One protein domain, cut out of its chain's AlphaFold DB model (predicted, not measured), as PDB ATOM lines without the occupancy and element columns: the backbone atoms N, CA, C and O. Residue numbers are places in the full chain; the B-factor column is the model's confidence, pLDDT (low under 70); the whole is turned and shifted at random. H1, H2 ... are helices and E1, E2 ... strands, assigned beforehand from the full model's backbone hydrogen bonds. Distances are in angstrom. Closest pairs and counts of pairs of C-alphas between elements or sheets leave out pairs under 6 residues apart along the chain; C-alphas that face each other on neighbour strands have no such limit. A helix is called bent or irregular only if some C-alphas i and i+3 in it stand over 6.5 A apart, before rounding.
ATOM      1  N   ASP A   4      16.679  15.749 -24.879       74.62
ATOM      2  CA  ASP A   4      15.577  15.352 -23.977       74.62
ATOM      3  C   ASP A   4      14.302  14.913 -24.717       74.62
ATOM      4  O   ASP A   4      13.579  14.051 -24.234       74.62
ATOM      5  N   GLU A   5      14.013  15.494 -25.886       75.62
ATOM      6  CA  GLU A   5      12.861  15.095 -26.710       75.62
ATOM      7  C   GLU A   5      13.113  13.743 -27.378       75.62
ATOM      8  O   GLU A   5      12.253  12.867 -27.345       75.62
ATOM      9  N   LEU A   6      14.319  13.546 -27.923       77.25
ATOM     10  CA  LEU A   6      14.736  12.273 -28.506       77.25
ATOM     11  C   LEU A   6      14.719  11.148 -27.462       77.25
ATOM     12  O   LEU A   6      14.231  10.057 -27.739       77.25
ATOM     13  N   TRP A   7      15.201  11.440 -26.253       80.56
ATOM     14  CA  TRP A   7      15.201  10.509 -25.131       80.56
ATOM     15  C   TRP A   7      13.775  10.108 -24.736       80.56
ATOM     16  O   TRP A   7      13.465   8.922 -24.697       80.56
ATOM     17  N   ARG A   8      12.863  11.078 -24.583       83.06
ATOM     18  CA  ARG A   8      11.438  10.804 -24.311       83.06
ATOM     19  C   ARG A   8      10.773   9.970 -25.407       83.06
ATOM     20  O   ARG A   8       9.926   9.127 -25.119       83.06
ATOM     21  N   GLU A   9      11.139  10.174 -26.673       87.25
ATOM     22  CA  GLU A   9      10.650   9.320 -27.759       87.25
ATOM     23  C   GLU A   9      11.169   7.880 -27.661       87.25
ATOM     24  O   GLU A   9      10.424   6.944 -27.957       87.25
ATOM     25  N   GLU A  10      12.437   7.683 -27.300       90.12
ATOM     26  CA  GLU A  10      13.032   6.354 -27.112       90.12
ATOM     27  C   GLU A  10      12.410   5.622 -25.916       90.12
ATOM     28  O   GLU A  10      12.046   4.446 -26.034       90.12
ATOM     29  N   GLU A  11      12.198   6.328 -24.806       93.19
ATOM     30  CA  GLU A  11      11.480   5.831 -23.631       93.19
ATOM     31  C   GLU A  11      10.061   5.382 -24.001       93.19
ATOM     32  O   GLU A  11       9.663   4.241 -23.744       93.19
ATOM     33  N   LYS A  12       9.318   6.239 -24.712       92.12
ATOM     34  CA  LYS A  12       7.961   5.927 -25.167       92.12
ATOM     35  C   LYS A  12       7.928   4.723 -26.106       92.12
ATOM     36  O   LYS A  12       7.105   3.832 -25.914       92.12
ATOM     37  N   LYS A  13       8.834   4.643 -27.089       95.19
ATOM     38  CA  LYS A  13       8.943   3.483 -28.001       95.19
ATOM     39  C   LYS A  13       9.251   2.190 -27.242       95.19
ATOM     40  O   LYS A  13       8.741   1.127 -27.602       95.19
ATOM     41  N   THR A  14      10.065   2.275 -26.191       95.75
ATOM     42  CA  THR A  14      10.383   1.136 -25.324       95.75
ATOM     43  C   THR A  14       9.133   0.647 -24.597       95.75
ATOM     44  O   THR A  14       8.797  -0.537 -24.702       95.75
ATOM     45  N   LEU A  15       8.386   1.550 -23.955       97.12
ATOM     46  CA  LEU A  15       7.113   1.217 -23.312       97.12
ATOM     47  C   LEU A  15       6.083   0.675 -24.315       97.12
ATOM     48  O   LEU A  15       5.436  -0.329 -24.036       97.12
ATOM     49  N   GLU A  16       5.963   1.263 -25.510       97.62
ATOM     50  CA  GLU A  16       5.066   0.780 -26.574       97.62
ATOM     51  C   GLU A  16       5.378  -0.663 -26.996       97.62
ATOM     52  O   GLU A  16       4.464  -1.468 -27.217       97.62
ATOM     53  N   SER A  17       6.665  -1.002 -27.108       97.50
ATOM     54  CA  SER A  17       7.120  -2.352 -27.443       97.50
ATOM     55  C   SER A  17       6.765  -3.350 -26.339       97.50
ATOM     56  O   SER A  17       6.202  -4.413 -26.620       97.50
ATOM     57  N   ILE A  18       7.025  -2.994 -25.079       97.94
ATOM     58  CA  ILE A  18       6.731  -3.848 -23.919       97.94
ATOM     59  C   ILE A  18       5.219  -4.014 -23.728       97.94
ATOM     60  O   ILE A  18       4.761  -5.139 -23.515       97.94
ATOM     61  N   ALA A  19       4.432  -2.947 -23.896       98.31
ATOM     62  CA  ALA A  19       2.970  -2.994 -23.890       98.31
ATOM     63  C   ALA A  19       2.456  -3.995 -24.925       98.31
ATOM     64  O   ALA A  19       1.716  -4.919 -24.596       98.31
ATOM     65  N   LYS A  20       2.944  -3.896 -26.167       98.38
ATOM     66  CA  LYS A  20       2.564  -4.813 -27.245       98.38
ATOM     67  C   LYS A  20       2.928  -6.266 -26.936       98.38
ATOM     68  O   LYS A  20       2.141  -7.168 -27.214       98.38
ATOM     69  N   LEU A  21       4.122  -6.527 -26.405       98.31
ATOM     70  CA  LEU A  21       4.522  -7.888 -26.032       98.31
ATOM     71  C   LEU A  21       3.655  -8.436 -24.890       98.31
ATOM     72  O   LEU A  21       3.283  -9.609 -24.923       98.31
ATOM     73  N   THR A  22       3.301  -7.590 -23.926       98.38
ATOM     74  CA  THR A  22       2.431  -7.935 -22.796       98.38
ATOM     75  C   THR A  22       1.016  -8.272 -23.262       98.38
ATOM     76  O   THR A  22       0.522  -9.354 -22.959       98.38
ATOM     77  N   GLU A  23       0.403  -7.432 -24.101       98.19
ATOM     78  CA  GLU A  23      -0.918  -7.678 -24.708       98.19
ATOM     79  C   GLU A  23      -0.961  -8.973 -25.535       98.19
ATOM     80  O   GLU A  23      -1.976  -9.666 -25.585       98.19
ATOM     81  N   LEU A  24       0.153  -9.328 -26.186       97.75
ATOM     82  CA  LEU A  24       0.297 -10.579 -26.939       97.75
ATOM     83  C   LEU A  24       0.565 -11.806 -26.044       97.75
ATOM     84  O   LEU A  24       0.787 -12.902 -26.574       97.75
ATOM     85  N   GLY A  25       0.603 -11.638 -24.718       96.81
ATOM     86  CA  GLY A  25       0.919 -12.692 -23.752       96.81
ATOM     87  C   GLY A  25       2.348 -13.227 -23.881       96.81
ATOM     88  O   GLY A  25       2.600 -14.398 -23.600       96.81
ATOM     89  N   LYS A  26       3.281 -12.411 -24.393       97.62
ATOM     90  CA  LYS A  26       4.698 -12.775 -24.578       97.62
ATOM     91  C   LYS A  26       5.578 -12.407 -23.393       97.62
ATOM     92  O   LYS A  26       6.699 -12.899 -23.326       97.62
ATOM     93  N   VAL A  27       5.073 -11.579 -22.486       98.00
ATOM     94  CA  VAL A  27       5.728 -11.249 -21.220       98.00
ATOM     95  C   VAL A  27       4.943 -11.907 -20.097       98.00
ATOM     96  O   VAL A  27       3.722 -11.771 -20.032       98.00
ATOM     97  N   LYS A  28       5.643 -12.641 -19.231       96.94
ATOM     98  CA  LYS A  28       5.071 -13.190 -18.006       96.94
ATOM     99  C   LYS A  28       5.450 -12.260 -16.860       96.94
ATOM    100  O   LYS A  28       6.593 -12.282 -16.420       96.94
ATOM    101  N   TRP A  29       4.491 -11.457 -16.420       98.12
ATOM    102  CA  TRP A  29       4.648 -10.596 -15.257       98.12
ATOM    103  C   TRP A  29       4.337 -11.371 -13.980       98.12
ATOM    104  O   TRP A  29       3.310 -12.046 -13.893       98.12
ATOM    105  N   GLU A  30       5.221 -11.265 -12.997       98.19
ATOM    106  CA  GLU A  30       5.044 -11.830 -11.663       98.19
ATOM    107  C   GLU A  30       4.962 -10.680 -10.659       98.19
ATOM    108  O   GLU A  30       5.899  -9.896 -10.536       98.19
ATOM    109  N   CYS A  31       3.829 -10.550  -9.967       98.31
ATOM    110  CA  CYS A  31       3.676  -9.570  -8.894       98.31
ATOM    111  C   CYS A  31       4.446 -10.052  -7.663       98.31
ATOM    112  O   CYS A  31       4.180 -11.141  -7.149       98.31
ATOM    113  N   VAL A  32       5.418  -9.249  -7.234       97.81
ATOM    114  CA  VAL A  32       6.305  -9.547  -6.101       97.81
ATOM    115  C   VAL A  32       5.919  -8.760  -4.853       97.81
ATOM    116  O   VAL A  32       6.165  -9.226  -3.743       97.81
ATOM    117  N   GLU A  33       5.267  -7.612  -5.026       97.69
ATOM    118  CA  GLU A  33       4.748  -6.783  -3.940       97.69
ATOM    119  C   GLU A  33       3.458  -6.085  -4.381       97.69
ATOM    120  O   GLU A  33       3.284  -5.734  -5.552       97.69
ATOM    121  N   TYR A  34       2.541  -5.904  -3.432       98.19
ATOM    122  CA  TYR A  34       1.297  -5.174  -3.627       98.19
ATOM    123  C   TYR A  34       1.039  -4.254  -2.437       98.19
ATOM    124  O   TYR A  34       0.813  -4.723  -1.315       98.19
ATOM    125  N   ASN A  35       0.999  -2.953  -2.715       97.19
ATOM    126  CA  ASN A  35       0.577  -1.947  -1.760       97.19
ATOM    127  C   ASN A  35      -0.939  -1.776  -1.884       97.19
ATOM    128  O   ASN A  35      -1.429  -1.387  -2.952       97.19
ATOM    129  N   PRO A  36      -1.687  -2.093  -0.813       96.81
ATOM    130  CA  PRO A  36      -3.132  -2.207  -0.872       96.81
ATOM    131  C   PRO A  36      -3.799  -0.894  -1.227       96.81
ATOM    132  O   PRO A  36      -3.328   0.165  -0.820       96.81
ATOM    133  N   LEU A  37      -4.963  -1.003  -1.874       98.06
ATOM    134  CA  LEU A  37      -5.879   0.117  -2.037       98.06
ATOM    135  C   LEU A  37      -6.091   0.837  -0.699       98.06
ATOM    136  O   LEU A  37      -6.678   0.280   0.233       98.06
ATOM    137  N   CYS A  38      -5.639   2.081  -0.631       97.44
ATOM    138  CA  CYS A  38      -5.730   2.925   0.543       97.44
ATOM    139  C   CYS A  38      -6.153   4.351   0.179       97.44
ATOM    140  O   CYS A  38      -6.156   4.759  -0.984       97.44
ATOM    141  N   PHE A  39      -6.539   5.092   1.208       97.94
ATOM    142  CA  PHE A  39      -6.749   6.526   1.170       97.94
ATOM    143  C   PHE A  39      -5.540   7.233   1.782       97.94
ATOM    144  O   PHE A  39      -5.083   6.849   2.862       97.94
ATOM    145  N   MET A  40      -5.097   8.289   1.106       95.88
ATOM    146  CA  MET A  40      -4.070   9.220   1.550       95.88
ATOM    147  C   MET A  40      -4.695  10.612   1.669       95.88
ATOM    148  O   MET A  40      -5.377  11.078   0.750       95.88
ATOM    149  N   ASN A  41      -4.515  11.260   2.816       94.69
ATOM    150  CA  ASN A  41      -5.073  12.578   3.086       94.69
ATOM    151  C   ASN A  41      -4.322  13.685   2.329       94.69
ATOM    152  O   ASN A  41      -3.235  13.470   1.802       94.69
ATOM    153  N   GLU A  42      -4.912  14.881   2.294       90.69
ATOM    154  CA  GLU A  42      -4.236  16.064   1.759       90.69
ATOM    155  C   GLU A  42      -2.935  16.357   2.522       90.69
ATOM    156  O   GLU A  42      -2.907  16.335   3.760       90.69
ATOM    157  N   ASP A  43      -1.876  16.703   1.790       87.44
ATOM    158  CA  ASP A  43      -0.677  17.292   2.376       87.44
ATOM    159  C   ASP A  43      -0.718  18.811   2.182       87.44
ATOM    160  O   ASP A  43      -0.638  19.331   1.071       87.44
ATOM    161  N   LYS A  44      -0.838  19.543   3.294       83.31
ATOM    162  CA  LYS A  44      -0.899  21.015   3.295       83.31
ATOM    163  C   LYS A  44       0.453  21.684   3.075       83.31
ATOM    164  O   LYS A  44       0.480  22.884   2.820       83.31
ATOM    165  N   VAL A  45       1.549  20.957   3.270       85.06
ATOM    166  CA  VAL A  45       2.907  21.454   3.037       85.06
ATOM    167  C   VAL A  45       3.236  21.342   1.556       85.06
ATOM    168  O   VAL A  45       3.704  22.317   0.976       85.06
ATOM    169  N   ASP A  46       2.925  20.191   0.960       82.44
ATOM    170  CA  ASP A  46       3.195  19.916  -0.455       82.44
ATOM    171  C   ASP A  46       2.031  20.323  -1.383       82.44
ATOM    172  O   ASP A  46       2.102  20.123  -2.593       82.44
ATOM    173  N   GLU A  47       0.966  20.908  -0.822       86.25
ATOM    174  CA  GLU A  47      -0.260  21.335  -1.517       86.25
ATOM    175  C   GLU A  47      -0.907  20.215  -2.356       86.25
ATOM    176  O   GLU A  47      -1.547  20.459  -3.381       86.25
ATOM    177  N   THR A  48      -0.768  18.968  -1.902       85.94
ATOM    178  CA  THR A  48      -1.342  17.806  -2.581       85.94
ATOM    179  C   THR A  48      -2.753  17.535  -2.074       85.94
ATOM    180  O   THR A  48      -3.027  17.543  -0.873       85.94
ATOM    181  N   SER A  49      -3.678  17.310  -3.009       92.38
ATOM    182  CA  SER A  49      -5.043  16.893  -2.675       92.38
ATOM    183  C   SER A  49      -5.046  15.479  -2.099       92.38
ATOM    184  O   SER A  49      -4.141  14.695  -2.368       92.38
ATOM    185  N   ALA A  50      -6.090  15.134  -1.346       96.00
ATOM    186  CA  ALA A  50      -6.305  13.752  -0.932       96.00
ATOM    187  C   ALA A  50      -6.474  12.840  -2.158       96.00
ATOM    188  O   ALA A  50      -7.010  13.256  -3.189       96.00
ATOM    189  N   TYR A  51      -6.066  11.582  -2.045       97.19
ATOM    190  CA  TYR A  51      -6.171  10.626  -3.142       97.19
ATOM    191  C   TYR A  51      -6.372   9.195  -2.650       97.19
ATOM    192  O   TYR A  51      -6.101   8.834  -1.506       97.19
ATOM    193  N   LEU A  52      -6.883   8.370  -3.551       98.38
ATOM    194  CA  LEU A  52      -6.929   6.923  -3.422       98.38
ATOM    195  C   LEU A  52      -5.767   6.341  -4.216       98.38
ATOM    196  O   LEU A  52      -5.478   6.847  -5.299       98.38
ATOM    197  N   CYS A  53      -5.115   5.302  -3.704       97.81
ATOM    198  CA  CYS A  53      -3.979   4.679  -4.377       97.81
ATOM    199  C   CYS A  53      -3.955   3.167  -4.152       97.81
ATOM    200  O   CYS A  53      -4.199   2.715  -3.038       97.81
ATOM    201  N   GLN A  54      -3.612   2.398  -5.183       98.19
ATOM    202  CA  GLN A  54      -3.035   1.060  -5.028       98.19
ATOM    203  C   GLN A  54      -1.784   0.945  -5.896       98.19
ATOM    204  O   GLN A  54      -1.715   1.594  -6.943       98.19
ATOM    205  N   MET A  55      -0.813   0.123  -5.489       98.38
ATOM    206  CA  MET A  55       0.422  -0.054  -6.260       98.38
ATOM    207  C   MET A  55       0.837  -1.515  -6.364       98.38
ATOM    208  O   MET A  55       0.668  -2.286  -5.424       98.38
ATOM    209  N   PHE A  56       1.406  -1.886  -7.504       98.62
ATOM    210  CA  PHE A  56       1.925  -3.216  -7.791       98.62
ATOM    211  C   PHE A  56       3.395  -3.103  -8.169       98.62
ATOM    212  O   PHE A  56       3.725  -2.346  -9.079       98.62
ATOM    213  N   THR A  57       4.246  -3.912  -7.550       98.62
ATOM    214  CA  THR A  57       5.617  -4.136  -8.014       98.62
ATOM    215  C   THR A  57       5.663  -5.486  -8.704       98.62
ATOM    216  O   THR A  57       5.262  -6.517  -8.146       98.62
ATOM    217  N   LEU A  58       6.119  -5.483  -9.949       98.62
ATOM    218  CA  LEU A  58       6.141  -6.643 -10.822       98.62
ATOM    219  C   LEU A  58       7.537  -6.886 -11.362       98.62
ATOM    220  O   LEU A  58       8.290  -5.952 -11.608       98.62
ATOM    221  N   THR A  59       7.846  -8.145 -11.639       98.44
ATOM    222  CA  THR A  59       9.077  -8.530 -12.325       98.44
ATOM    223  C   THR A  59       8.771  -9.339 -13.578       98.44
ATOM    224  O   THR A  59       7.751 -10.029 -13.664       98.44
ATOM    225  N   ALA A  60       9.641  -9.230 -14.580       98.12
ATOM    226  CA  ALA A  60       9.598 -10.050 -15.783       98.12
ATOM    227  C   ALA A  60      10.984 -10.176 -16.422       98.12
ATOM    228  O   ALA A  60      11.843  -9.310 -16.272       98.12
ATOM    229  N   GLU A  61      11.181 -11.232 -17.210       97.19
ATOM    230  CA  GLU A  61      12.314 -11.336 -18.131       97.19
ATOM    231  C   GLU A  61      11.843 -11.011 -19.553       97.19
ATOM    232  O   GLU A  61      10.937 -11.658 -20.086       97.19
ATOM    233  N   ILE A  62      12.460 -10.013 -20.189       96.00
ATOM    234  CA  ILE A  62      12.132  -9.592 -21.555       96.00
ATOM    235  C   ILE A  62      13.414  -9.609 -22.379       96.00
ATOM    236  O   ILE A  62      14.353  -8.863 -22.118       96.00
ATOM    237  N   GLY A  63      13.470 -10.490 -23.380       92.19
ATOM    238  CA  GLY A  63      14.651 -10.619 -24.239       92.19
ATOM    239  C   GLY A  63      15.915 -11.077 -23.499       92.19
ATOM    240  O   GLY A  63      17.012 -10.736 -23.930       92.19
ATOM    241  N   GLY A  64      15.771 -11.827 -22.400       92.94
ATOM    242  CA  GLY A  64      16.886 -12.281 -21.563       92.94
ATOM    243  C   GLY A  64      17.382 -11.249 -20.545       92.94
ATOM    244  O   GLY A  64      18.379 -11.506 -19.878       92.94
ATOM    245  N   MET A  65      16.713 -10.098 -20.428       95.19
ATOM    246  CA  MET A  65      17.048  -9.050 -19.463       95.19
ATOM    247  C   MET A  65      15.976  -8.972 -18.366       95.19
ATOM    248  O   MET A  65      14.788  -9.077 -18.690       95.19
ATOM    249  N   PRO A  66      16.364  -8.778 -17.093       97.12
ATOM    250  CA  PRO A  66      15.424  -8.594 -15.998       97.12
ATOM    251  C   PRO A  66      14.827  -7.185 -16.025       97.12
ATOM    252  O   PRO A  66      15.539  -6.200 -16.224       97.12
ATOM    253  N   TYR A  67      13.524  -7.105 -15.794       98.12
ATOM    254  CA  TYR A  67      12.780  -5.865 -15.649       98.12
ATOM    255  C   TYR A  67      11.976  -5.889 -14.358       98.12
ATOM    256  O   TYR A  67      11.364  -6.903 -14.020       98.12
ATOM    257  N   GLU A  68      11.942  -4.742 -13.700       98.62
ATOM    258  CA  GLU A  68      10.993  -4.406 -12.651       98.62
ATOM    259  C   GLU A  68      10.030  -3.347 -13.192       98.62
ATOM    260  O   GLU A  68      10.437  -2.435 -13.915       98.62
ATOM    261  N   LEU A  69       8.749  -3.497 -12.889       98.69
ATOM    262  CA  LEU A  69       7.707  -2.545 -13.232       98.69
ATOM    263  C   LEU A  69       6.912  -2.226 -11.974       98.69
ATOM    264  O   LEU A  69       6.271  -3.109 -11.411       98.69
ATOM    265  N   GLU A  70       6.912  -0.963 -11.581       98.69
ATOM    266  CA  GLU A  70       5.971  -0.429 -10.606       98.69
ATOM    267  C   GLU A  70       4.779   0.173 -11.354       98.69
ATOM    268  O   GLU A  70       4.956   0.943 -12.300       98.69
ATOM    269  N   ILE A  71       3.567  -0.195 -10.942       98.69
ATOM    270  CA  ILE A  71       2.306   0.378 -11.418       98.69
ATOM    271  C   ILE A  71       1.613   1.002 -10.218       98.69
ATOM    272  O   ILE A  71       1.319   0.291  -9.263       98.69
ATOM    273  N   ALA A  72       1.290   2.288 -10.281       98.62
ATOM    274  CA  ALA A  72       0.493   2.974  -9.278       98.62
ATOM    275  C   ALA A  72      -0.766   3.575  -9.910       98.62
ATOM    276  O   ALA A  72      -0.703   4.279 -10.917       98.62
ATOM    277  N   GLU A  73      -1.913   3.282  -9.306       98.75
ATOM    278  CA  GLU A  73      -3.238   3.680  -9.777       98.75
ATOM    279  C   GLU A  73      -3.885   4.650  -8.801       98.75
ATOM    280  O   GLU A  73      -4.147   4.289  -7.649       98.75
ATOM    281  N   TYR A  74      -4.210   5.849  -9.279       98.00
ATOM    282  CA  TYR A  74      -4.717   6.927  -8.440       98.00
ATOM    283  C   TYR A  74      -6.136   7.336  -8.802       98.00
ATOM    284  O   TYR A  74      -6.527   7.307  -9.968       98.00
ATOM    285  N   ILE A  75      -6.879   7.793  -7.794       98.31
ATOM    286  CA  ILE A  75      -8.023   8.682  -7.993       98.31
ATOM    287  C   ILE A  75      -7.885   9.871  -7.046       98.31
ATOM    288  O   ILE A  75      -7.953   9.697  -5.828       98.31
ATOM    289  N   THR A  76      -7.730  11.070  -7.598       96.75
ATOM    290  CA  THR A  76      -7.675  12.305  -6.807       96.75
ATOM    291  C   THR A  76      -9.064  12.651  -6.251       96.75
ATOM    292  O   THR A  76     -10.106  12.340  -6.836       96.75
ATOM    293  N   VAL A  77      -9.106  13.233  -5.052       96.06
ATOM    294  CA  VAL A  77     -10.326  13.589  -4.319       96.06
ATOM    295  C   VAL A  77     -10.237  15.065  -3.909       96.06
ATOM    296  O   VAL A  77      -9.241  15.467  -3.314       96.06
ATOM    297  N   PRO A  78     -11.272  15.889  -4.172       93.06
ATOM    298  CA  PRO A  78     -12.618  15.506  -4.610       93.06
ATOM    299  C   PRO A  78     -12.844  15.468  -6.132       93.06
ATOM    300  O   PRO A  78     -13.957  15.155  -6.548       93.06
ATOM    301  N   ASP A  79     -11.849  15.785  -6.967       92.62
ATOM    302  CA  ASP A  79     -12.050  15.921  -8.423       92.62
ATOM    303  C   ASP A  79     -12.479  14.612  -9.127       92.62
ATOM    304  O   ASP A  79     -13.161  14.640 -10.154       92.62
ATOM    305  N   GLY A  80     -12.135  13.457  -8.551       95.69
ATOM    306  CA  GLY A  80     -12.424  12.141  -9.093       95.69
ATOM    307  C   GLY A  80     -11.650  11.807 -10.370       95.69
ATOM    308  O   GLY A  80     -12.121  10.937 -11.112       95.69
ATOM    309  N   LYS A  81     -10.528  12.478 -10.662       96.88
ATOM    310  CA  LYS A  81      -9.674  12.172 -11.820       96.88
ATOM    311  C   LYS A  81      -8.837  10.925 -11.553       96.88
ATOM    312  O   LYS A  81      -8.178  10.830 -10.523       96.88
ATOM    313  N   GLY A  82      -8.890   9.968 -12.481       97.75
ATOM    314  CA  GLY A  82      -8.034   8.785 -12.460       97.75
ATOM    315  C   GLY A  82      -6.654   9.080 -13.047       97.75
ATOM    316  O   GLY A  82      -6.552   9.840 -14.013       97.75
ATOM    317  N   ASP A  83      -5.608   8.462 -12.513       98.00
ATOM    318  CA  ASP A  83      -4.244   8.550 -13.047       98.00
ATOM    319  C   ASP A  83      -3.526   7.199 -12.952       98.00
ATOM    320  O   ASP A  83      -3.868   6.353 -12.120       98.00
ATOM    321  N   ILE A  84      -2.527   7.009 -13.810       98.31
ATOM    322  CA  ILE A  84      -1.603   5.876 -13.770       98.31
ATOM    323  C   ILE A  84      -0.187   6.437 -13.784       98.31
ATOM    324  O   ILE A  84       0.180   7.161 -14.711       98.31
ATOM    325  N   ALA A  85       0.612   6.033 -12.799       98.19
ATOM    326  CA  ALA A  85       2.057   6.196 -12.812       98.19
ATOM    327  C   ALA A  85       2.730   4.834 -13.001       98.19
ATOM    328  O   ALA A  85       2.388   3.865 -12.326       98.19
ATOM    329  N   LEU A  86       3.693   4.773 -13.911       97.62
ATOM    330  CA  LEU A  86       4.548   3.629 -14.161       97.62
ATOM    331  C   LEU A  86       6.008   3.999 -13.949       97.62
ATOM    332  O   LEU A  86       6.469   5.017 -14.469       97.62
ATOM    333  N   THR A  87       6.747   3.094 -13.321       98.38
ATOM    334  CA  THR A  87       8.209   3.123 -13.306       98.38
ATOM    335  C   THR A  87       8.725   1.781 -13.804       98.38
ATOM    336  O   THR A  87       8.568   0.758 -13.144       98.38
ATOM    337  N   LEU A  88       9.331   1.770 -14.991       98.38
ATOM    338  CA  LEU A  88       9.986   0.593 -15.554       98.38
ATOM    339  C   LEU A  88      11.495   0.698 -15.340       98.38
ATOM    340  O   LEU A  88      12.134   1.611 -15.867       98.38
ATOM    341  N   THR A  89      12.072  -0.283 -14.656       98.25
ATOM    342  CA  THR A  89      13.500  -0.339 -14.347       98.25
ATOM    343  C   THR A  89      14.133  -1.604 -14.922       98.25
ATOM    344  O   THR A  89      13.610  -2.706 -14.789       98.25
ATOM    345  N   ARG A  90      15.298  -1.451 -15.550       96.62
ATOM    346  CA  ARG A  90      16.230  -2.532 -15.888       96.62
ATOM    347  C   ARG A  90      17.538  -2.235 -15.177       96.62
ATOM    348  O   ARG A  90      18.321  -1.415 -15.649       96.62
ATOM    349  N   ASP A  91      17.758  -2.894 -14.047       93.81
ATOM    350  CA  ASP A  91      18.965  -2.718 -13.241       93.81
ATOM    351  C   ASP A  91      20.016  -3.777 -13.595       93.81
ATOM    352  O   ASP A  91      20.172  -4.802 -12.930       93.81
ATOM    353  N   VAL A  92      20.699  -3.560 -14.720       93.25
ATOM    354  CA  VAL A  92      21.818  -4.400 -15.160       93.25
ATOM    355  C   VAL A  92      23.081  -3.541 -15.223       93.25
ATOM    356  O   VAL A  92      23.039  -2.457 -15.812       93.25
ATOM    357  N   PRO A  93      24.218  -4.002 -14.658       90.50
ATOM    358  CA  PRO A  93      25.489  -3.299 -14.789       90.50
ATOM    359  C   PRO A  93      25.795  -2.974 -16.253       90.50
ATOM    360  O   PRO A  93      25.629  -3.826 -17.123       90.50
ATOM    361  N   ASP A  94      26.233  -1.744 -16.510       89.12
ATOM    362  CA  ASP A  94      26.539  -1.202 -17.843       89.12
ATOM    363  C   ASP A  94      25.338  -1.029 -18.804       89.12
ATOM    364  O   ASP A  94      25.526  -0.508 -19.903       89.12
ATOM    365  N   ASP A  95      24.110  -1.389 -18.400       89.81
ATOM    366  CA  ASP A  95      22.883  -1.234 -19.206       89.81
ATOM    367  C   ASP A  95      21.654  -0.839 -18.357       89.81
ATOM    368  O   ASP A  95      20.523  -1.301 -18.577       89.81
ATOM    369  N   PHE A  96      21.898   0.015 -17.355       93.88
ATOM    370  CA  PHE A  96      20.857   0.575 -16.497       93.88
ATOM    371  C   PHE A  96      19.877   1.415 -17.319       93.88
ATOM    372  O   PHE A  96      20.276   2.319 -18.057       93.88
ATOM    373  N   MET A  97      18.587   1.155 -17.137       95.00
ATOM    374  CA  MET A  97      17.512   1.950 -17.713       95.00
ATOM    375  C   MET A  97      16.426   2.159 -16.667       95.00
ATOM    376  O   MET A  97      16.026   1.214 -15.990       95.00
ATOM    377  N   LYS A  98      15.916   3.385 -16.576       96.44
ATOM    378  CA  LYS A  98      14.734   3.724 -15.792       96.44
ATOM    379  C   LYS A  98      13.849   4.641 -16.623       96.44
ATOM    380  O   LYS A  98      14.351   5.618 -17.168       96.44
ATOM    381  N   ILE A  99      12.573   4.295 -16.730       96.81
ATOM    382  CA  ILE A  99      11.566   5.065 -17.457       96.81
ATOM    383  C   ILE A  99      10.416   5.346 -16.502       96.81
ATOM    384  O   ILE A  99       9.771   4.407 -16.038       96.81
ATOM    385  N   ASP A 100      10.144   6.625 -16.269       96.44
ATOM    386  CA  ASP A 100       9.000   7.085 -15.488       96.44
ATOM    387  C   ASP A 100       7.930   7.644 -16.442       96.44
ATOM    388  O   ASP A 100       8.220   8.460 -17.320       96.44
ATOM    389  N   SER A 101       6.685   7.195 -16.298       95.56
ATOM    390  CA  SER A 101       5.558   7.612 -17.136       95.56
ATOM    391  C   SER A 101       4.326   7.834 -16.273       95.56
ATOM    392  O   SER A 101       3.899   6.930 -15.571       95.56
ATOM    393  N   ILE A 102       3.757   9.037 -16.314       96.00
ATOM    394  CA  ILE A 102       2.569   9.405 -15.535       96.00
ATOM    395  C   ILE A 102       1.617  10.153 -16.461       96.00
ATOM    396  O   ILE A 102       2.073  11.064 -17.160       96.00
ATOM    397  N   LEU A 103       0.324   9.814 -16.494       96.12
ATOM    398  CA  LEU A 103      -0.604  10.494 -17.412       96.12
ATOM    399  C   LEU A 103      -0.737  11.978 -17.052       96.12
ATOM    400  O   LEU A 103      -0.712  12.824 -17.944       96.12
ATOM    401  N   SER A 104      -0.773  12.301 -15.756       94.69
ATOM    402  CA  SER A 104      -0.799  13.688 -15.266       94.69
ATOM    403  C   SER A 104       0.456  14.514 -15.568       94.69
ATOM    404  O   SER A 104       0.420  15.736 -15.433       94.69
ATOM    405  N   SER A 105       1.548  13.902 -16.049       91.06
ATOM    406  CA  SER A 105       2.728  14.653 -16.508       91.06
ATOM    407  C   SER A 105       2.488  15.426 -17.813       91.06
ATOM    408  O   SER A 105       3.237  16.353 -18.128       91.06
ATOM    409  N   ASP A 106       1.438  15.079 -18.562       89.69
ATOM    410  CA  ASP A 106       0.942  15.831 -19.716       89.69
ATOM    411  C   ASP A 106       0.074  17.007 -19.238       89.69
ATOM    412  O   ASP A 106      -1.139  17.024 -19.430       89.69
ATOM    413  N   VAL A 107       0.705  17.967 -18.550       86.50
ATOM    414  CA  VAL A 107       0.050  19.081 -17.832       86.50
ATOM    415  C   VAL A 107      -0.951  19.828 -18.719       86.50
ATOM    416  O   VAL A 107      -2.076  20.091 -18.301       86.50
ATOM    417  N   ASP A 108      -0.579  20.112 -19.969       86.69
ATOM    418  CA  ASP A 108      -1.414  20.886 -20.892       86.69
ATOM    419  C   ASP A 108      -2.737  20.180 -21.226       86.69
ATOM    420  O   ASP A 108      -3.774  20.829 -21.393       86.69
ATOM    421  N   GLU A 109      -2.726  18.853 -21.323       91.44
ATOM    422  CA  GLU A 109      -3.879  18.082 -21.783       91.44
ATOM    423  C   GLU A 109      -4.626  17.414 -20.632       91.44
ATOM    424  O   GLU A 109      -5.856  17.396 -20.631       91.44
ATOM    425  N   TYR A 110      -3.911  16.893 -19.637       94.00
ATOM    426  CA  TYR A 110      -4.488  16.168 -18.512       94.00
ATOM    427  C   TYR A 110      -5.229  17.103 -17.546       94.00
ATOM    428  O   TYR A 110      -6.357  16.808 -17.130       94.00
ATOM    429  N   GLU A 111      -4.646  18.259 -17.204       90.38
ATOM    430  CA  GLU A 111      -5.280  19.205 -16.273       90.38
ATOM    431  C   GLU A 111      -6.613  19.726 -16.821       90.38
ATOM    432  O   GLU A 111      -7.593  19.836 -16.080       90.38
ATOM    433  N   ASN A 112      -6.683  19.942 -18.135       91.38
ATOM    434  CA  ASN A 112      -7.875  20.428 -18.826       91.38
ATOM    435  C   ASN A 112      -8.881  19.319 -19.188       91.38
ATOM    436  O   ASN A 112      -9.946  19.615 -19.728       91.38
ATOM    437  N   CYS A 113      -8.560  18.051 -18.912       93.25
ATOM    438  CA  CYS A 113      -9.416  16.912 -19.225       93.25
ATOM    439  C   CYS A 113     -10.410  16.636 -18.090       93.25
ATOM    440  O   CYS A 113     -10.020  16.508 -16.927       93.25
ATOM    441  N   GLU A 114     -11.694  16.488 -18.418       95.25
ATOM    442  CA  GLU A 114     -12.693  16.041 -17.447       95.25
ATOM    443  C   GLU A 114     -12.452  14.568 -17.061       95.25
ATOM    444  O   GLU A 114     -12.051  13.774 -17.920       95.25
ATOM    445  N   PRO A 115     -12.782  14.125 -15.829       95.31
ATOM    446  CA  PRO A 115     -12.571  12.734 -15.404       95.31
ATOM    447  C   PRO A 115     -13.114  11.679 -16.386       95.31
ATOM    448  O   PRO A 115     -12.515  10.627 -16.590       95.31
ATOM    449  N   SER A 116     -14.243  11.971 -17.042       95.69
ATOM    450  CA  SER A 116     -14.899  11.072 -18.009       95.69
ATOM    451  C   SER A 116     -14.243  10.989 -19.390       95.69
ATOM    452  O   SER A 116     -14.631  10.160 -20.223       95.69
ATOM    453  N   GLU A 117     -13.259  11.844 -19.647       96.38
ATOM    454  CA  GLU A 117     -12.566  11.955 -20.924       96.38
ATOM    455  C   GLU A 117     -11.166  11.339 -20.877       96.38
ATOM    456  O   GLU A 117     -10.718  10.825 -21.905       96.38
ATOM    457  N   ILE A 118     -10.530  11.285 -19.696       96.69
ATOM    458  CA  ILE A 118      -9.156  10.787 -19.503       96.69
ATOM    459  C   ILE A 118      -8.987   9.391 -20.114       96.69
ATOM    460  O   ILE A 118      -8.131   9.190 -20.976       96.69
ATOM    461  N   GLY A 119      -9.875   8.446 -19.784       95.38
ATOM    462  CA  GLY A 119      -9.809   7.084 -20.327       95.38
ATOM    463  C   GLY A 119      -9.874   7.024 -21.856       95.38
ATOM    464  O   GLY A 119      -9.193   6.221 -22.485       95.38
ATOM    465  N   LYS A 120     -10.654   7.906 -22.496       95.69
ATOM    466  CA  LYS A 120     -10.748   7.965 -23.967       95.69
ATOM    467  C   LYS A 120      -9.524   8.633 -24.584       95.69
ATOM    468  O   LYS A 120      -9.098   8.219 -25.665       95.69
ATOM    469  N   ARG A 121      -9.008   9.670 -23.922       95.94
ATOM    470  CA  ARG A 121      -7.861  10.477 -24.342       95.94
ATOM    471  C   ARG A 121      -6.580   9.651 -24.342       95.94
ATOM    472  O   ARG A 121      -5.891   9.603 -25.358       95.94
ATOM    473  N   TYR A 122      -6.331   8.948 -23.242       96.06
ATOM    474  CA  TYR A 122      -5.100   8.200 -23.003       96.06
ATOM    475  C   TYR A 122      -5.208   6.707 -23.336       96.06
ATOM    476  O   TYR A 122      -4.248   5.981 -23.145       96.06
ATOM    477  N   LYS A 123      -6.310   6.226 -23.932       95.94
ATOM    478  CA  LYS A 123      -6.508   4.797 -24.281       95.94
ATOM    479  C   LYS A 123      -5.346   4.121 -25.032       95.94
ATOM    480  O   LYS A 123      -5.203   2.908 -24.993       95.94
ATOM    481  N   ASN A 124      -4.580   4.893 -25.805       95.88
ATOM    482  CA  ASN A 124      -3.462   4.386 -26.606       95.88
ATOM    483  C   ASN A 124      -2.105   4.611 -25.925       95.88
ATOM    484  O   ASN A 124      -1.081   4.217 -26.486       95.88
ATOM    485  N   ASP A 125      -2.097   5.272 -24.769       96.31
ATOM    486  CA  ASP A 125      -0.900   5.495 -23.984       96.31
ATOM    487  C   ASP A 125      -0.331   4.143 -23.518       96.31
ATOM    488  O   ASP A 125      -1.098   3.269 -23.089       96.31
ATOM    489  N   PRO A 126       0.990   3.915 -23.628       97.00
ATOM    490  CA  PRO A 126       1.607   2.679 -23.162       97.00
ATOM    491  C   PRO A 126       1.312   2.368 -21.696       97.00
ATOM    492  O   PRO A 126       1.157   1.192 -21.370       97.00
ATOM    493  N   ALA A 127       1.192   3.389 -20.842       96.75
ATOM    494  CA  ALA A 127       0.906   3.199 -19.429       96.75
ATOM    495  C   ALA A 127      -0.490   2.622 -19.194       96.75
ATOM    496  O   ALA A 127      -0.643   1.627 -18.482       96.75
ATOM    497  N   MET A 128      -1.491   3.176 -19.883       97.12
ATOM    498  CA  MET A 128      -2.858   2.650 -19.889       97.12
ATOM    499  C   MET A 128      -2.891   1.209 -20.395       97.12
ATOM    500  O   MET A 128      -3.420   0.323 -19.732       97.12
ATOM    501  N   ARG A 129      -2.261   0.954 -21.546       98.31
ATOM    502  CA  ARG A 129      -2.263  -0.363 -22.197       98.31
ATOM    503  C   ARG A 129      -1.582  -1.447 -21.363       98.31
ATOM    504  O   ARG A 129      -2.089  -2.564 -21.281       98.31
ATOM    505  N   LEU A 130      -0.442  -1.134 -20.741       98.00
ATOM    506  CA  LEU A 130       0.245  -2.052 -19.830       98.00
ATOM    507  C   LEU A 130      -0.630  -2.383 -18.628       98.00
ATOM    508  O   LEU A 130      -0.830  -3.554 -18.319       98.00
ATOM    509  N   THR A 131      -1.181  -1.358 -17.988       98.00
ATOM    510  CA  THR A 131      -1.984  -1.512 -16.776       98.00
ATOM    511  C   THR A 131      -3.255  -2.323 -17.047       98.00
ATOM    512  O   THR A 131      -3.515  -3.293 -16.337       98.00
ATOM    513  N   GLU A 132      -3.982  -2.026 -18.132       97.75
ATOM    514  CA  GLU A 132      -5.163  -2.792 -18.567       97.75
ATOM    515  C   GLU A 132      -4.847  -4.267 -18.868       97.75
ATOM    516  O   GLU A 132      -5.681  -5.142 -18.634       97.75
ATOM    517  N   ALA A 133      -3.652  -4.567 -19.386       98.19
ATOM    518  CA  ALA A 133      -3.247  -5.937 -19.692       98.19
ATOM    519  C   ALA A 133      -2.746  -6.708 -18.457       98.19
ATOM    520  O   ALA A 133      -2.923  -7.926 -18.380       98.19
ATOM    521  N   ILE A 134      -2.104  -6.023 -17.507       98.38
ATOM    522  CA  ILE A 134      -1.413  -6.640 -16.367       98.38
ATOM    523  C   ILE A 134      -2.344  -6.814 -15.172       98.38
ATOM    524  O   ILE A 134      -2.442  -7.922 -14.638       98.38
ATOM    525  N   VAL A 135      -3.032  -5.748 -14.748       98.12
ATOM    526  CA  VAL A 135      -3.787  -5.730 -13.483       98.12
ATOM    527  C   VAL A 135      -4.807  -6.871 -13.392       98.12
ATOM    528  O   VAL A 135      -4.789  -7.581 -12.383       98.12
ATOM    529  N   PRO A 136      -5.622  -7.172 -14.427       97.31
ATOM    530  CA  PRO A 136      -6.576  -8.283 -14.361       97.31
ATOM    531  C   PRO A 136      -5.939  -9.661 -14.143       97.31
ATOM    532  O   PRO A 136      -6.614 -10.576 -13.679       97.31
ATOM    533  N   VAL A 137      -4.663  -9.830 -14.499       95.38
ATOM    534  CA  VAL A 137      -3.939 -11.102 -14.379       95.38
ATOM    535  C   VAL A 137      -3.293 -11.246 -13.004       95.38
ATOM    536  O   VAL A 137      -3.274 -12.341 -12.447       95.38
ATOM    537  N   VAL A 138      -2.756 -10.159 -12.449       96.62
ATOM    538  CA  VAL A 138      -1.914 -10.216 -11.240       96.62
ATOM    539  C   VAL A 138      -2.684 -10.039  -9.938       96.62
ATOM    540  O   VAL A 138      -2.157 -10.333  -8.868       96.62
ATOM    541  N   ILE A 139      -3.937  -9.606 -10.013       95.38
ATOM    542  CA  ILE A 139      -4.780  -9.342  -8.841       95.38
ATOM    543  C   ILE A 139      -5.110 -10.596  -8.017       95.38
ATOM    544  O   ILE A 139      -5.369 -10.524  -6.819       95.38
ATOM    545  N   GLU A 140      -5.050 -11.762  -8.657       93.31
ATOM    546  CA  GLU A 140      -5.246 -13.073  -8.029       93.31
ATOM    547  C   GLU A 140      -3.923 -13.681  -7.523       93.31
ATOM    548  O   GLU A 140      -3.888 -14.837  -7.104       93.31
ATOM    549  N   SER A 141      -2.810 -12.942  -7.591       96.50
ATOM    550  CA  SER A 141      -1.506 -13.429  -7.132       96.50
ATOM    551  C   SER A 141      -1.444 -13.572  -5.610       96.50
ATOM    552  O   SER A 141      -2.117 -12.861  -4.864       96.50
ATOM    553  N   GLU A 142      -0.572 -14.467  -5.138       95.31
ATOM    554  CA  GLU A 142      -0.342 -14.672  -3.702       95.31
ATOM    555  C   GLU A 142       0.109 -13.384  -2.996       95.31
ATOM    556  O   GLU A 142      -0.331 -13.126  -1.878       95.31
ATOM    557  N   ALA A 143       0.916 -12.549  -3.666       95.88
ATOM    558  CA  ALA A 143       1.357 -11.254  -3.147       95.88
ATOM    559  C   ALA A 143       0.167 -10.332  -2.833       95.88
ATOM    560  O   ALA A 143       0.110  -9.747  -1.754       95.88
ATOM    561  N   VAL A 144      -0.822 -10.261  -3.730       96.31
ATOM    562  CA  VAL A 144      -2.024  -9.436  -3.533       96.31
ATOM    563  C   VAL A 144      -2.922 -10.014  -2.439       96.31
ATOM    564  O   VAL A 144      -3.400  -9.282  -1.573       96.31
ATOM    565  N   GLN A 145      -3.142 -11.331  -2.444       94.44
ATOM    566  CA  GLN A 145      -4.033 -11.973  -1.473       94.44
ATOM    567  C   GLN A 145      -3.477 -11.908  -0.042       94.44
ATOM    568  O   GLN A 145      -4.236 -11.656   0.895       94.44
ATOM    569  N   GLY A 146      -2.161 -12.069   0.129       93.38
ATOM    570  CA  GLY A 146      -1.500 -12.000   1.438       93.38
ATOM    571  C   GLY A 146      -1.577 -10.620   2.102       93.38
ATOM    572  O   GLY A 146      -1.564 -10.518   3.328       93.38
ATOM    573  N   THR A 147      -1.723  -9.549   1.318       93.62
ATOM    574  CA  THR A 147      -1.807  -8.174   1.831       93.62
ATOM    575  C   THR A 147      -3.050  -7.930   2.697       93.62
ATOM    576  O   THR A 147      -2.996  -7.185   3.680       93.62
ATOM    577  N   PHE A 148      -4.173  -8.594   2.410       91.19
ATOM    578  CA  PHE A 148      -5.431  -8.384   3.141       91.19
ATOM    579  C   PHE A 148      -5.428  -8.913   4.584       91.19
ATOM    580  O   PHE A 148      -6.344  -8.607   5.345       91.19
ATOM    581  N   GLU A 149      -4.401  -9.658   5.000       90.94
ATOM    582  CA  GLU A 149      -4.253 -10.090   6.395       90.94
ATOM    583  C   GLU A 149      -3.907  -8.932   7.347       90.94
ATOM    584  O   GLU A 149      -4.185  -9.004   8.547       90.94
ATOM    585  N   TRP A 150      -3.304  -7.861   6.825       91.88
ATOM    586  CA  TRP A 150      -2.793  -6.740   7.621       91.88
ATOM    587  C   TRP A 150      -3.197  -5.360   7.092       91.88
ATOM    588  O   TRP A 150      -3.099  -4.377   7.833       91.88
ATOM    589  N   ALA A 151      -3.653  -5.268   5.841       95.00
ATOM    590  CA  ALA A 151      -3.992  -4.006   5.202       95.00
ATOM    591  C   ALA A 151      -5.127  -3.253   5.907       95.00
ATOM    592  O   ALA A 151      -6.088  -3.827   6.423       95.00
ATOM    593  N   ARG A 152      -5.038  -1.923   5.865       95.81
ATOM    594  CA  ARG A 152      -6.100  -1.004   6.281       95.81
ATOM    595  C   ARG A 152      -6.299   0.037   5.199       95.81
ATOM    596  O   ARG A 152      -5.319   0.570   4.686       95.81
ATOM    597  N   PHE A 153      -7.559   0.355   4.928       96.94
ATOM    598  CA  PHE A 153      -7.917   1.367   3.942       96.94
ATOM    599  C   PHE A 153      -7.447   2.772   4.353       96.94
ATOM    600  O   PHE A 153      -6.916   3.502   3.528       96.94
ATOM    601  N   ILE A 154      -7.591   3.137   5.632       95.56
ATOM    602  CA  ILE A 154      -7.139   4.424   6.183       95.56
ATOM    603  C   ILE A 154      -6.132   4.161   7.305       95.56
ATOM    604  O   ILE A 154      -6.426   3.422   8.249       95.56
ATOM    605  N   ASN A 155      -4.959   4.792   7.213       91.00
ATOM    606  CA  ASN A 155      -3.904   4.727   8.236       91.00
ATOM    607  C   ASN A 155      -3.682   6.060   8.971       91.00
ATOM    608  O   ASN A 155      -2.976   6.097   9.980       91.00
ATOM    609  N   GLU A 156      -4.300   7.138   8.497       90.81
ATOM    610  CA  GLU A 156      -4.138   8.493   9.024       90.81
ATOM    611  C   GLU A 156      -5.287   8.899   9.957       90.81
ATOM    612  O   GLU A 156      -6.381   8.336   9.926       90.81
ATOM    613  N   ASN A 157      -5.036   9.902  10.801       88.81
ATOM    614  CA  ASN A 157      -6.030  10.488  11.703       88.81
ATOM    615  C   ASN A 157      -6.260  11.963  11.349       88.81
ATOM    616  O   ASN A 157      -5.394  12.603  10.763       88.81
ATOM    617  N   GLY A 158      -7.389  12.530  11.786       89.94
ATOM    618  CA  GLY A 158      -7.675  13.960  11.592       89.94
ATOM    619  C   GLY A 158      -8.134  14.327  10.177       89.94
ATOM    620  O   GLY A 158      -8.041  15.489   9.793       89.94
ATOM    621  N   ILE A 159      -8.626  13.344   9.423       92.75
ATOM    622  CA  ILE A 159      -9.214  13.536   8.097       92.75
ATOM    623  C   ILE A 159     -10.574  14.224   8.261       92.75
ATOM    624  O   ILE A 159     -11.340  13.881   9.163       92.75
ATOM    625  N   ALA A 160     -10.866  15.198   7.401       91.88
ATOM    626  CA  ALA A 160     -12.135  15.916   7.416       91.88
ATOM    627  C   ALA A 160     -13.319  14.983   7.094       91.88
ATOM    628  O   ALA A 160     -13.248  14.170   6.165       91.88
ATOM    629  N   ASP A 161     -14.429  15.138   7.822       93.12
ATOM    630  CA  ASP A 161     -15.636  14.323   7.635       93.12
ATOM    631  C   ASP A 161     -16.193  14.457   6.211       93.12
ATOM    632  O   ASP A 161     -16.723  13.494   5.658       93.12
ATOM    633  N   GLU A 162     -16.061  15.628   5.586       93.69
ATOM    634  CA  GLU A 162     -16.494  15.871   4.210       93.69
ATOM    635  C   GLU A 162     -15.756  14.972   3.207       93.69
ATOM    636  O   GLU A 162     -16.376  14.453   2.276       93.69
ATOM    637  N   ILE A 163     -14.456  14.740   3.422       94.06
ATOM    638  CA  ILE A 163     -13.625  13.884   2.568       94.06
ATOM    639  C   ILE A 163     -13.937  12.408   2.824       94.06
ATOM    640  O   ILE A 163     -14.155  11.657   1.875       94.06
ATOM    641  N   LEU A 164     -14.060  11.998   4.092       94.44
ATOM    642  CA  LEU A 164     -14.439  10.624   4.450       94.44
ATOM    643  C   LEU A 164     -15.820  10.237   3.903       94.44
ATOM    644  O   LEU A 164     -16.056   9.088   3.530       94.44
ATOM    645  N   ASN A 165     -16.739  11.201   3.829       95.69
ATOM    646  CA  ASN A 165     -18.075  10.988   3.285       95.69
ATOM    647  C   ASN A 165     -18.162  11.175   1.762       95.69
ATOM    648  O   ASN A 165     -19.245  10.973   1.201       95.69
ATOM    649  N   HIS A 166     -17.060  11.512   1.082       97.44
ATOM    650  CA  HIS A 166     -17.051  11.674  -0.366       97.44
ATOM    651  C   HIS A 166     -17.452  10.356  -1.059       97.44
ATOM    652  O   HIS A 166     -16.917   9.296  -0.710       97.44
ATOM    653  N   PRO A 167     -18.366  10.368  -2.054       97.50
ATOM    654  CA  PRO A 167     -18.900   9.140  -2.648       97.50
ATOM    655  C   PRO A 167     -17.830   8.183  -3.181       97.50
ATOM    656  O   PRO A 167     -17.942   6.971  -3.008       97.50
ATOM    657  N   VAL A 168     -16.770   8.726  -3.786       97.44
ATOM    658  CA  VAL A 168     -15.666   7.931  -4.343       97.44
ATOM    659  C   VAL A 168     -14.813   7.293  -3.239       97.44
ATOM    660  O   VAL A 168     -14.433   6.134  -3.376       97.44
ATOM    661  N   VAL A 169     -14.589   7.988  -2.116       98.12
ATOM    662  CA  VAL A 169     -13.849   7.445  -0.959       98.12
ATOM    663  C   VAL A 169     -14.634   6.295  -0.331       98.12
ATOM    664  O   VAL A 169     -14.098   5.203  -0.151       98.12
ATOM    665  N   ARG A 170     -15.937   6.493  -0.094       98.06
ATOM    666  CA  ARG A 170     -16.818   5.439   0.435       98.06
ATOM    667  C   ARG A 170     -16.926   4.240  -0.505       98.06
ATOM    668  O   ARG A 170     -17.002   3.100  -0.043       98.06
ATOM    669  N   LEU A 171     -16.946   4.479  -1.818       98.56
ATOM    670  CA  LEU A 171     -16.908   3.398  -2.797       98.56
ATOM    671  C   LEU A 171     -15.586   2.629  -2.703       98.56
ATOM    672  O   LEU A 171     -15.621   1.407  -2.602       98.56
ATOM    673  N   ALA A 172     -14.443   3.310  -2.703       98.44
ATOM    674  CA  ALA A 172     -13.139   2.658  -2.630       98.44
ATOM    675  C   ALA A 172     -12.976   1.836  -1.342       98.44
ATOM    676  O   ALA A 172     -12.564   0.680  -1.415       98.44
ATOM    677  N   GLU A 173     -13.431   2.352  -0.198       98.25
ATOM    678  CA  GLU A 173     -13.481   1.602   1.063       98.25
ATOM    679  C   GLU A 173     -14.346   0.334   0.939       98.25
ATOM    680  O   GLU A 173     -13.959  -0.758   1.363       98.25
ATOM    681  N   LYS A 174     -15.529   0.447   0.319       98.12
ATOM    682  CA  LYS A 174     -16.423  -0.694   0.052       98.12
ATOM    683  C   LYS A 174     -15.767  -1.728  -0.868       98.12
ATOM    684  O   LYS A 174     -15.989  -2.923  -0.664       98.12
ATOM    685  N   LEU A 175     -15.012  -1.299  -1.880       98.12
ATOM    686  CA  LEU A 175     -14.295  -2.195  -2.792       98.12
ATOM    687  C   LEU A 175     -13.129  -2.888  -2.084       98.12
ATOM    688  O   LEU A 175     -13.031  -4.111  -2.179       98.12
ATOM    689  N   PHE A 176     -12.337  -2.145  -1.309       97.88
ATOM    690  CA  PHE A 176     -11.270  -2.677  -0.461       97.88
ATOM    691  C   PHE A 176     -11.804  -3.756   0.490       97.88
ATOM    692  O   PHE A 176     -11.361  -4.898   0.434       97.88
ATOM    693  N   ASN A 177     -12.845  -3.449   1.274       96.56
ATOM    694  CA  ASN A 177     -13.429  -4.379   2.251       96.56
ATOM    695  C   ASN A 177     -14.041  -5.644   1.625       96.56
ATOM    696  O   ASN A 177     -14.253  -6.640   2.314       96.56
ATOM    697  N   LYS A 178     -14.380  -5.604   0.332       96.06
ATOM    698  CA  LYS A 178     -14.914  -6.750  -0.422       96.06
ATOM    699  C   LYS A 178     -13.867  -7.424  -1.312       96.06
ATOM    700  O   LYS A 178     -14.238  -8.301  -2.085       96.06
ATOM    701  N   HIS A 179     -12.609  -6.990  -1.235       95.81
ATOM    702  CA  HIS A 179     -11.491  -7.454  -2.060       95.81
ATOM    703  C   HIS A 179     -11.786  -7.321  -3.571       95.81
ATOM    704  O   HIS A 179     -11.341  -8.113  -4.395       95.81
ATOM    705  N   ARG A 180     -12.567  -6.302  -3.955       96.69
ATOM    706  CA  ARG A 180     -12.992  -6.021  -5.338       96.69
ATOM    707  C   ARG A 180     -12.002  -5.082  -6.034       96.69
ATOM    708  O   ARG A 180     -12.384  -4.049  -6.578       96.69
ATOM    709  N   LEU A 181     -10.718  -5.425  -6.004       97.06
ATOM    710  CA  LEU A 181      -9.646  -4.573  -6.527       97.06
ATOM    711  C   LEU A 181      -9.737  -4.360  -8.050       97.06
ATOM    712  O   LEU A 181      -9.378  -3.299  -8.551       97.06
ATOM    713  N   LEU A 182     -10.287  -5.329  -8.791       97.62
ATOM    714  CA  LEU A 182     -10.460  -5.209 -10.244       97.62
ATOM    715  C   LEU A 182     -11.545  -4.183 -10.582       97.62
ATOM    716  O   LEU A 182     -11.487  -3.508 -11.608       97.62
ATOM    717  N   ASP A 183     -12.530  -4.040  -9.694       98.50
ATOM    718  CA  ASP A 183     -13.497  -2.962  -9.813       98.50
ATOM    719  C   ASP A 183     -12.851  -1.612  -9.518       98.50
ATOM    720  O   ASP A 183     -13.200  -0.658 -10.202       98.50
ATOM    721  N   TYR A 184     -11.897  -1.529  -8.578       98.44
ATOM    722  CA  TYR A 184     -11.136  -0.295  -8.359       98.44
ATOM    723  C   TYR A 184     -10.370   0.107  -9.625       98.44
ATOM    724  O   TYR A 184     -10.614   1.189 -10.150       98.44
ATOM    725  N   HIS A 185      -9.573  -0.810 -10.184       98.38
ATOM    726  CA  HIS A 185      -8.879  -0.630 -11.466       98.38
ATOM    727  C   HIS A 185      -9.812  -0.081 -12.558       98.38
ATOM    728  O   HIS A 185      -9.501   0.878 -13.259       98.38
ATOM    729  N   ARG A 186     -11.023  -0.640 -12.665       97.94
ATOM    730  CA  ARG A 186     -11.997  -0.222 -13.676       97.94
ATOM    731  C   ARG A 186     -12.575   1.178 -13.434       97.94
ATOM    732  O   ARG A 186     -12.799   1.913 -14.398       97.94
ATOM    733  N   ILE A 187     -12.859   1.558 -12.186       98.25
ATOM    734  CA  ILE A 187     -13.508   2.849 -11.884       98.25
ATOM    735  C   ILE A 187     -12.587   4.062 -12.033       98.25
ATOM    736  O   ILE A 187     -13.102   5.182 -11.997       98.25
ATOM    737  N   LEU A 188     -11.273   3.869 -12.215       97.94
ATOM    738  CA  LEU A 188     -10.359   4.965 -12.551       97.94
ATOM    739  C   LEU A 188     -10.862   5.735 -13.778       97.94
ATOM    740  O   LEU A 188     -10.875   6.965 -13.776       97.94
ATOM    741  N   PHE A 189     -11.327   5.007 -14.801       98.06
ATOM    742  CA  PHE A 189     -11.654   5.589 -16.105       98.06
ATOM    743  C   PHE A 189     -13.056   5.238 -16.636       98.06
ATOM    744  O   PHE A 189     -13.575   5.952 -17.498       98.06
ATOM    745  N   ASP A 190     -13.718   4.193 -16.124       97.88
ATOM    746  CA  ASP A 190     -15.115   3.871 -16.463       97.88
ATOM    747  C   ASP A 190     -16.082   4.602 -15.513       97.88
ATOM    748  O   ASP A 190     -16.639   4.024 -14.577       97.88
ATOM    749  N   ILE A 191     -16.276   5.906 -15.746       97.25
ATOM    750  CA  ILE A 191     -17.137   6.760 -14.904       97.25
ATOM    751  C   ILE A 191     -18.592   6.265 -14.840       97.25
ATOM    752  O   ILE A 191     -19.127   6.185 -13.736       97.25
ATOM    753  N   PRO A 192     -19.244   5.846 -15.948       97.50
ATOM    754  CA  PRO A 192     -20.583   5.264 -15.863       97.50
ATOM    755  C   PRO A 192     -20.647   4.026 -14.957       97.50
ATOM    756  O   PRO A 192     -21.630   3.831 -14.236       97.50
ATOM    757  N   TYR A 193     -19.611   3.181 -14.971       98.25
ATOM    758  CA  TYR A 193     -19.521   2.045 -14.057       98.25
ATOM    759  C   TYR A 193     -19.282   2.478 -12.608       98.25
ATOM    760  O   TYR A 193     -19.923   1.943 -11.703       98.25
ATOM    761  N   ARG A 194     -18.428   3.481 -12.385       98.25
ATOM    762  CA  ARG A 194     -18.202   4.079 -11.065       98.25
ATOM    763  C   ARG A 194     -19.498   4.608 -10.458       98.25
ATOM    764  O   ARG A 194     -19.834   4.236  -9.337       98.25
ATOM    765  N   ASP A 195     -20.262   5.390 -11.213       97.75
ATOM    766  CA  ASP A 195     -21.534   5.962 -10.761       97.75
ATOM    767  C   ASP A 195     -22.556   4.868 -10.432       97.75
ATOM    768  O   ASP A 195     -23.265   4.938  -9.422       97.75
ATOM    769  N   LYS A 196     -22.586   3.798 -11.237       98.06
ATOM    770  CA  LYS A 196     -23.395   2.614 -10.939       98.06
ATOM    771  C   LYS A 196     -23.004   2.001  -9.590       98.06
ATOM    772  O   LYS A 196     -23.893   1.731  -8.792       98.06
ATOM    773  N   LEU A 197     -21.714   1.800  -9.321       98.06
ATOM    774  CA  LEU A 197     -21.240   1.204  -8.065       98.06
ATOM    775  C   LEU A 197     -21.444   2.108  -6.839       98.06
ATOM    776  O   LEU A 197     -21.675   1.589  -5.744       98.06
ATOM    777  N   ILE A 198     -21.383   3.435  -7.010       97.06
ATOM    778  CA  ILE A 198     -21.738   4.419  -5.968       97.06
ATOM    779  C   ILE A 198     -23.215   4.275  -5.572       97.06
ATOM    780  O   ILE A 198     -23.571   4.471  -4.413       97.06
ATOM    781  N   SER A 199     -24.067   3.917  -6.532       95.00
ATOM    782  CA  SER A 199     -25.515   3.783  -6.345       95.00
ATOM    783  C   SER A 199     -25.950   2.449  -5.711       95.00
ATOM    784  O   SER A 199     -27.127   2.305  -5.379       95.00
ATOM    785  N   GLU A 200     -25.045   1.465  -5.599       89.12
ATOM    786  CA  GLU A 200     -25.297   0.116  -5.043       89.12
ATOM    787  C   GLU A 200     -25.281   0.073  -3.510       89.12
ATOM    788  O   GLU A 200     -26.176  -0.581  -2.933       89.12
TER     789      GLU A 200
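What this domain is: This is residues 4 to 200 of the 200 residues of an uncharacterized protein of Clostridiales bacterium 52_15 (UniProt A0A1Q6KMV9). A twisted slab of five strands has one face covered by the helices H1, H4, H7 and H8, while no named helix covers its other face. H5 packs beside the edge strand E1, and H9 packs on H7, farther from the sheet. The 197 printed residues hold nine named helices and five named strands, in the order H1, E1 to E5, H2 to H9. The sheet, E1 - E2 - E3 - E4 - E5, is an antiparallel meander, each strand the antiparallel neighbour of the one before, and the class is mixed, helices and strands. The whole is compact, with a radius of gyration of the C-alphas of 17.1 A and spans of 51 by 40 by 34 A.

Where its parts are: Find C-alpha 4 at (15.577, 15.352, -23.977); from there H1, residues 4 to 23, runs 28.3 A. Then come E1, residues 30 to 40, which bends by 51 degrees at residue 33; E2, residues 50 to 62, 36.2 A; E3, residues 65 to 77, 38.6 A; E4, residues 82 to 90; and E5, residues 97 to 102. Next follow H2, residues 107 to 110, H3, 115 to 121, H4, 126 to 138, H5, 142 to 147, H6, 161 to 164, H7, 167 to 177, H8, 181 to 187, and H9, 191 to 198, ending at C-alpha 198, (-21.738, 4.419, -5.968). H3 and H4 are only just irregular: C-alphas 116 and 119 are 6.9 A apart, 133 and 136 6.7 A.

How they stand to each other: Look across the four strand hairpins for N and O within hydrogen-bond range: N 35 and O 55, 2.8 A; N 56 and O 71, 2.8 A; N 72 and O 85, 2.8 A; N 88 and O 99, 2.9 A. In two layers, H1, H4, H5, H7 and H8 are on the same face. H1 touches H4 at C-alphas 19 and 130, 5.0 A. H4 only just touches H8, with residues 135 to 136 alone; C-alphas 136 and 182 are closest, 6.4 A. H7 and H8 form a hairpin, C-alphas 175 and 181 being closest at 6.4 A. H9 touches H7 at C-alphas 171 and 198, 5.9 A. H3 only grazes the sheet; H2 and H6 are not on it, H6 only just, with 4 pairs of C-alphas within 10 A. Every O i to N i+4 pair is within range in H1, H7, H8 and H9; H4 has 7 of 9, H5 1 of 2, and H3 1 of 3 beside 2 of 4 O i to N i+3 pairs; H2 and H6 are too short.

The domain as a whole: The C-alphas farthest apart, Asp 94 and Ser 199, are 53.5 A apart. The printed part has no cut; its one long link is H5 to H6, residues 148 to 160. Its mean pLDDT is 95.2, and no printed residue is under 70.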